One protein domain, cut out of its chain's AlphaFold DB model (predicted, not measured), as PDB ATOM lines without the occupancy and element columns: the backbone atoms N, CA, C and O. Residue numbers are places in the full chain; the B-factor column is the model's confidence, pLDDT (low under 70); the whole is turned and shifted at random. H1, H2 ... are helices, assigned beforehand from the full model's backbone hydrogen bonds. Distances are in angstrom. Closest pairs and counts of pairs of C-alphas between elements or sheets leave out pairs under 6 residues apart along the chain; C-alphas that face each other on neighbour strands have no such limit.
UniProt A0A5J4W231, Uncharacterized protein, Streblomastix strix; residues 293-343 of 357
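This is residues 293 to 343 of the 357 residues of an uncharacterized protein of Streblomastix strix (UniProt A0A5J4W231). This is a stretch of chain with little regular structure: a short helix, H1, lies toward one end of the long axis, a shorter one, H2, toward the other, and the long looping stretch of residues 302 to 332 joins them. Residues 329 to 334, of which 333 to 334 belong to H2, stick out free. The printed part has 51 residues, 10 of them in the named helices, with no named strand; the class is all helix. It is only just compact, close to loose, with a radius of gyration of the C-alphas of 11.7 A, and only just a rod, spanning 34 by 17 by 14 A.

H1, residues 296 to 301, and H2, residues 333 to 336, are apart. In H1, 1 of 2 O i to N i+4 pairs is within hydrogen-bond range; H2 is too short for such a pair.

H1 runs 8.7 A from C-alpha 296 at (-14.572, 25.123, 22.021). H2 runs 5.1 A, ending with C-alpha 336 at (-3.735, 33.229, 35.661).

The C-alphas farthest apart, Ala 303 and Lys 333, are 34.0 A apart. The printed part has no cut, and the link from H1 to H2 is long. The mean pLDDT of the printed part is 71.4; residues 335 to 343 are among those under 70.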
ATOM      1  N   PRO A 293     -21.040  24.960  17.542       75.12
ATOM      2  CA  PRO A 293     -20.674  24.008  18.579       75.12
ATOM      3  C   PRO A 293     -20.387  24.729  19.905       75.12
ATOM      4  O   PRO A 293     -19.590  25.669  19.949       75.12
ATOM      5  N   GLU A 294     -21.030  24.292  20.991       74.12
ATOM      6  CA  GLU A 294     -20.810  24.874  22.324       74.12
ATOM      7  C   GLU A 294     -19.418  24.534  22.872       74.12
ATOM      8  O   GLU A 294     -18.799  25.327  23.588       74.12
ATOM      9  N   GLU A 295     -18.903  23.356  22.516       75.00
ATOM     10  CA  GLU A 295     -17.573  22.917  22.908       75.00
ATOM     11  C   GLU A 295     -16.504  23.593  22.049       75.00
ATOM     12  O   GLU A 295     -16.382  23.343  20.848       75.00
ATOM     13  N   LEU A 296     -15.652  24.393  22.693       72.19
ATOM     14  CA  LEU A 296     -14.572  25.123  22.021       72.19
ATOM     15  C   LEU A 296     -13.601  24.215  21.251       72.19
ATOM     16  O   LEU A 296     -12.994  24.661  20.283       72.19
ATOM     17  N   ASN A 297     -13.468  22.948  21.646       71.81
ATOM     18  CA  ASN A 297     -12.599  21.969  20.983       71.81
ATOM     19  C   ASN A 297     -13.171  21.540  19.633       71.81
ATOM     20  O   ASN A 297     -12.433  21.357  18.666       71.81
ATOM     21  N   ILE A 298     -14.494  21.412  19.568       74.25
ATOM     22  CA  ILE A 298     -15.211  21.105  18.338       74.25
ATOM     23  C   ILE A 298     -15.198  22.355  17.460       74.25
ATOM     24  O   ILE A 298     -14.715  22.296  16.332       74.25
ATOM     25  N   LEU A 299     -15.575  23.511  18.025       74.69
ATOM     26  CA  LEU A 299     -15.577  24.789  17.314       74.69
ATOM     27  C   LEU A 299     -14.199  25.137  16.734       74.69
ATOM     28  O   LEU A 299     -14.107  25.637  15.622       74.69
ATOM     29  N   SER A 300     -13.104  24.836  17.433       69.56
ATOM     30  CA  SER A 300     -11.757  25.138  16.937       69.56
ATOM     31  C   SER A 300     -11.352  24.410  15.660       69.56
ATOM     32  O   SER A 300     -10.490  24.900  14.927       69.56
ATOM     33  N   ASN A 301     -11.967  23.261  15.401       70.00
ATOM     34  CA  ASN A 301     -11.739  22.469  14.200       70.00
ATOM     35  C   ASN A 301     -12.860  22.664  13.174       70.00
ATOM     36  O   ASN A 301     -12.791  22.100  12.083       70.00
ATOM     37  N   ASP A 302     -13.870  23.463  13.513       68.56
ATOM     38  CA  ASP A 302     -15.001  23.743  12.651       68.56
ATOM     39  C   ASP A 302     -14.630  24.785  11.587       68.56
ATOM     40  O   ASP A 302     -13.929  25.769  11.851       68.56
ATOM     41  N   ALA A 303     -15.125  24.576  10.369       67.81
ATOM     42  CA  ALA A 303     -14.930  25.486   9.251       67.81
ATOM     43  C   ALA A 303     -15.611  26.853   9.473       67.81
ATOM     44  O   ALA A 303     -15.238  27.829   8.824       67.81
ATOM     45  N   ILE A 304     -16.575  26.952  10.398       72.00
ATOM     46  CA  ILE A 304     -17.380  28.168  10.623       72.00
ATOM     47  C   ILE A 304     -16.835  29.130  11.687       72.00
ATOM     48  O   ILE A 304     -17.389  30.223  11.864       72.00
ATOM     49  N   LYS A 305     -15.763  28.745  12.393       68.44
ATOM     50  CA  LYS A 305     -15.232  29.420  13.598       68.44
ATOM     51  C   LYS A 305     -14.710  30.847  13.408       68.44
ATOM     52  O   LYS A 305     -14.449  31.533  14.387       68.44
ATOM     53  N   ASP A 306     -14.524  31.264  12.161       67.31
ATOM     54  CA  ASP A 306     -14.022  32.593  11.796       67.31
ATOM     55  C   ASP A 306     -15.020  33.363  10.911       67.31
ATOM     56  O   ASP A 306     -14.711  34.447  10.421       67.31
ATOM     57  N   THR A 307     -16.219  32.807  10.684       68.38
ATOM     58  CA  THR A 307     -17.257  33.442   9.849       68.38
ATOM     59  C   THR A 307     -18.495  33.816  10.655       68.38
ATOM     60  O   THR A 307     -18.916  34.969  10.618       68.38
ATOM     61  N   ILE A 308     -19.074  32.865  11.393       70.12
ATOM     62  CA  ILE A 308     -20.369  33.050  12.082       70.12
ATOM     63  C   ILE A 308     -20.251  32.813  13.575       70.12
ATOM     64  O   ILE A 308     -20.909  33.477  14.376       70.12
ATOM     65  N   CYS A 309     -19.400  31.869  13.952       73.56
ATOM     66  CA  CYS A 309     -19.209  31.500  15.335       73.56
ATOM     67  C   CYS A 309     -18.013  32.250  15.887       73.56
ATOM     68  O   CYS A 309     -16.920  32.130  15.359       73.56
ATOM     69  N   VAL A 310     -18.214  33.027  16.950       72.69
ATOM     70  CA  VAL A 310     -17.119  33.726  17.624       72.69
ATOM     71  C   VAL A 310     -16.648  32.874  18.793       72.69
ATOM     72  O   VAL A 310     -17.434  32.528  19.677       72.69
ATOM     73  N   ILE A 311     -15.356  32.556  18.816       74.56
ATOM     74  CA  ILE A 311     -14.724  31.855  19.937       74.56
ATOM     75  C   ILE A 311     -14.734  32.774  21.168       74.56
ATOM     76  O   ILE A 311     -13.969  33.735  21.258       74.56
ATOM     77  N   ASP A 312     -15.589  32.466  22.146       75.31
ATOM     78  CA  ASP A 312     -15.599  33.145  23.444       75.31
ATOM     79  C   ASP A 312     -14.651  32.446  24.428       75.31
ATOM     80  O   ASP A 312     -15.015  31.513  25.150       75.31
ATOM     81  N   CYS A 313     -13.415  32.937  24.499       76.56
ATOM     82  CA  CYS A 313     -12.399  32.397  25.402       76.56
ATOM     83  C   CYS A 313     -12.686  32.598  26.899       76.56
ATOM     84  O   CYS A 313     -11.923  32.086  27.726       76.56
ATOM     85  N   ASN A 314     -13.768  33.287  27.272       77.38
ATOM     86  CA  ASN A 314     -14.232  33.317  28.660       77.38
ATOM     87  C   ASN A 314     -14.913  32.003  29.072       77.38
ATOM     88  O   ASN A 314     -14.968  31.705  30.262       77.38
ATOM     89  N   LYS A 315     -15.373  31.192  28.109       72.12
ATOM     90  CA  LYS A 315     -15.998  29.877  28.342       72.12
ATOM     91  C   LYS A 315     -15.019  28.701  28.271       72.12
ATOM     92  O   LYS A 315     -15.442  27.549  28.235       72.12
ATOM     93  N   LYS A 316     -13.708  28.963  28.237       75.38
ATOM     94  CA  LYS A 316     -12.695  27.901  28.164       75.38
ATOM     95  C   LYS A 316     -12.763  26.954  29.359       75.38
ATOM     96  O   LYS A 316     -12.908  27.397  30.494       75.38
ATOM     97  N   THR A 317     -12.608  25.664  29.097       76.00
ATOM     98  CA  THR A 317     -12.518  24.587  30.089       76.00
ATOM     99  C   THR A 317     -11.066  24.117  30.229       76.00
ATOM    100  O   THR A 317     -10.152  24.670  29.603       76.00
ATOM    101  N   ILE A 318     -10.825  23.109  31.075       75.19
ATOM    102  CA  ILE A 318      -9.501  22.483  31.204       75.19
ATOM    103  C   ILE A 318      -9.042  21.828  29.893       75.19
ATOM    104  O   ILE A 318      -7.853  21.860  29.590       75.19
ATOM    105  N   ASP A 319      -9.989  21.341  29.089       74.56
ATOM    106  CA  ASP A 319      -9.724  20.627  27.840       74.56
ATOM    107  C   ASP A 319      -9.611  21.549  26.623       74.56
ATOM    108  O   ASP A 319      -9.262  21.082  25.541       74.56
ATOM    109  N   THR A 320      -9.885  22.853  26.762       72.69
ATOM    110  CA  THR A 320      -9.734  23.802  25.650       72.69
ATOM    111  C   THR A 320      -8.268  23.880  25.206       72.69
ATOM    112  O   THR A 320      -7.435  24.165  26.065       72.69
ATOM    113  N   PRO A 321      -7.916  23.729  23.916       76.12
ATOM    114  CA  PRO A 321      -6.539  23.863  23.443       76.12
ATOM    115  C   PRO A 321      -5.960  25.282  23.595       76.12
ATOM    116  O   PRO A 321      -6.676  26.291  23.570       76.12
ATOM    117  N   GLU A 322      -4.646  25.382  23.805       76.31
ATOM    118  CA  GLU A 322      -3.957  26.662  24.045       76.31
ATOM    119  C   GLU A 322      -3.839  27.533  22.788       76.31
ATOM    120  O   GLU A 322      -3.897  28.756  22.886       76.31
ATOM    121  N   ASP A 323      -3.754  26.908  21.621       74.94
ATOM    122  CA  ASP A 323      -3.793  27.539  20.301       74.94
ATOM    123  C   ASP A 323      -5.173  28.116  19.944       74.94
ATOM    124  O   ASP A 323      -5.261  29.032  19.131       74.94
ATOM    125  N   VAL A 324      -6.237  27.639  20.596       72.88
ATOM    126  CA  VAL A 324      -7.623  28.108  20.409       72.88
ATOM    127  C   VAL A 324      -7.935  29.292  21.310       72.88
ATOM    128  O   VAL A 324      -8.477  30.304  20.877       72.88
ATOM    129  N   CYS A 325      -7.564  29.172  22.582       80.94
ATOM    130  CA  CYS A 325      -7.691  30.238  23.561       80.94
ATOM    131  C   CYS A 325      -6.371  30.385  24.312       80.94
ATOM    132  O   CYS A 325      -6.112  29.581  25.222       80.94
ATOM    133  N   PRO A 326      -5.554  31.405  23.984       80.81
ATOM    134  CA  PRO A 326      -4.267  31.607  24.626       80.81
ATOM    135  C   PRO A 326      -4.413  31.738  26.141       80.81
ATOM    136  O   PRO A 326      -5.377  32.310  26.672       80.81
ATOM    137  N   CYS A 327      -3.436  31.207  26.869       75.19
ATOM    138  CA  CYS A 327      -3.310  31.519  28.282       75.19
ATOM    139  C   CYS A 327      -2.902  32.999  28.443       75.19
ATOM    140  O   CYS A 327      -2.136  33.512  27.626       75.19
ATOM    141  N   PRO A 328      -3.380  33.694  29.490       74.44
ATOM    142  CA  PRO A 328      -2.881  35.021  29.837       74.44
ATOM    143  C   PRO A 328      -1.359  34.996  30.027       74.44
ATOM    144  O   PRO A 328      -0.797  33.964  30.408       74.44
ATOM    145  N   ASP A 329      -0.695  36.134  29.803       73.88
ATOM    146  CA  ASP A 329       0.748  36.260  30.034       73.88
ATOM    147  C   ASP A 329       1.093  35.778  31.455       73.88
ATOM    148  O   ASP A 329       0.460  36.170  32.436       73.88
ATOM    149  N   LYS A 330       2.134  34.944  31.578       69.69
ATOM    150  CA  LYS A 330       2.628  34.408  32.857       69.69
ATOM    151  C   LYS A 330       2.976  35.499  33.879       69.69
ATOM    152  O   LYS A 330       3.077  35.214  35.075       69.69
ATOM    153  N   LYS A 331       3.193  36.736  33.431       72.44
ATOM    154  CA  LYS A 331       3.433  37.905  34.288       72.44
ATOM    155  C   LYS A 331       2.152  38.467  34.911       72.44
ATOM    156  O   LYS A 331       2.235  39.085  35.972       72.44
ATOM    157  N   ASP A 332       0.989  38.205  34.321       72.94
ATOM    158  CA  ASP A 332      -0.316  38.591  34.853       72.94
ATOM    159  C   ASP A 332      -0.875  37.504  35.785       72.94
ATOM    160  O   ASP A 332      -1.724  36.672  35.452       72.94
ATOM    161  N   LYS A 333      -0.358  37.517  37.017       69.12
ATOM    162  CA  LYS A 333      -0.740  36.573  38.076       69.12
ATOM    163  C   LYS A 333      -2.214  36.660  38.480       69.12
ATOM    164  O   LYS A 333      -2.700  35.715  39.099       69.12
ATOM    165  N   ALA A 334      -2.898  37.772  38.205       70.88
ATOM    166  CA  ALA A 334      -4.314  37.923  38.523       70.88
ATOM    167  C   ALA A 334      -5.161  37.128  37.524       70.88
ATOM    168  O   ALA A 334      -5.963  36.293  37.936       70.88
ATOM    169  N   SER A 335      -4.882  37.297  36.231       63.34
ATOM    170  CA  SER A 335      -5.576  36.593  35.150       63.34
ATOM    171  C   SER A 335      -5.278  35.090  35.121       63.34
ATOM    172  O   SER A 335      -6.136  34.301  34.745       63.34
ATOM    173  N   LEU A 336      -4.092  34.654  35.561       63.16
ATOM    174  CA  LEU A 336      -3.735  33.229  35.661       63.16
ATOM    175  C   LEU A 336      -4.542  32.449  36.704       63.16
ATOM    176  O   LEU A 336      -4.708  31.244  36.543       63.16
ATOM    177  N   LYS A 337      -5.024  33.092  37.776       64.50
ATOM    178  CA  LYS A 337      -5.797  32.415  38.837       64.50
ATOM    179  C   LYS A 337      -7.227  32.081  38.422       64.50
ATOM    180  O   LYS A 337      -7.863  31.252  39.057       64.50
ATOM    181  N   THR A 338      -7.726  32.737  37.381       64.81
ATOM    182  CA  THR A 338      -9.083  32.555  36.859       64.81
ATOM    183  C   THR A 338      -9.120  31.637  35.636       64.81
ATOM    184  O   THR A 338     -10.174  31.476  35.033       64.81
ATOM    185  N   VAL A 339      -7.988  31.035  35.240       63.19
ATOM    186  CA  VAL A 339      -7.935  30.089  34.117       63.19
ATOM    187  C   VAL A 339      -8.222  28.673  34.628       63.19
ATOM    188  O   VAL A 339      -7.457  28.156  35.433       63.19
ATOM    189  N   PRO A 340      -9.258  27.979  34.136       64.56
ATOM    190  CA  PRO A 340      -9.557  26.621  34.599       64.56
ATOM    191  C   PRO A 340      -8.438  25.599  34.318       64.56
ATOM    192  O   PRO A 340      -8.330  24.606  35.028       64.56
ATOM    193  N   ARG A 341      -7.542  25.865  33.352       68.62
ATOM    194  CA  ARG A 341      -6.352  25.035  33.055       68.62
ATOM    195  C   ARG A 341      -5.238  25.095  34.103       68.62
ATOM    196  O   ARG A 341      -4.353  24.249  34.097       68.62
ATOM    197  N   THR A 342      -5.221  26.121  34.952       62.25
ATOM    198  CA  THR A 342      -4.158  26.343  35.947       62.25
ATOM    199  C   THR A 342      -4.581  25.934  37.354       62.25
ATOM    200  O   THR A 342      -3.836  26.197  38.299       62.25
ATOM    201  N   GLY A 343      -5.740  25.273  37.498       53.06
ATOM    202  CA  GLY A 343      -6.143  24.638  38.748       53.06
ATOM    203  C   GLY A 343      -5.021  23.743  39.264       53.06
ATOM    204  O   GLY A 343      -4.422  22.989  38.494       53.06
TER     205      GLY A 343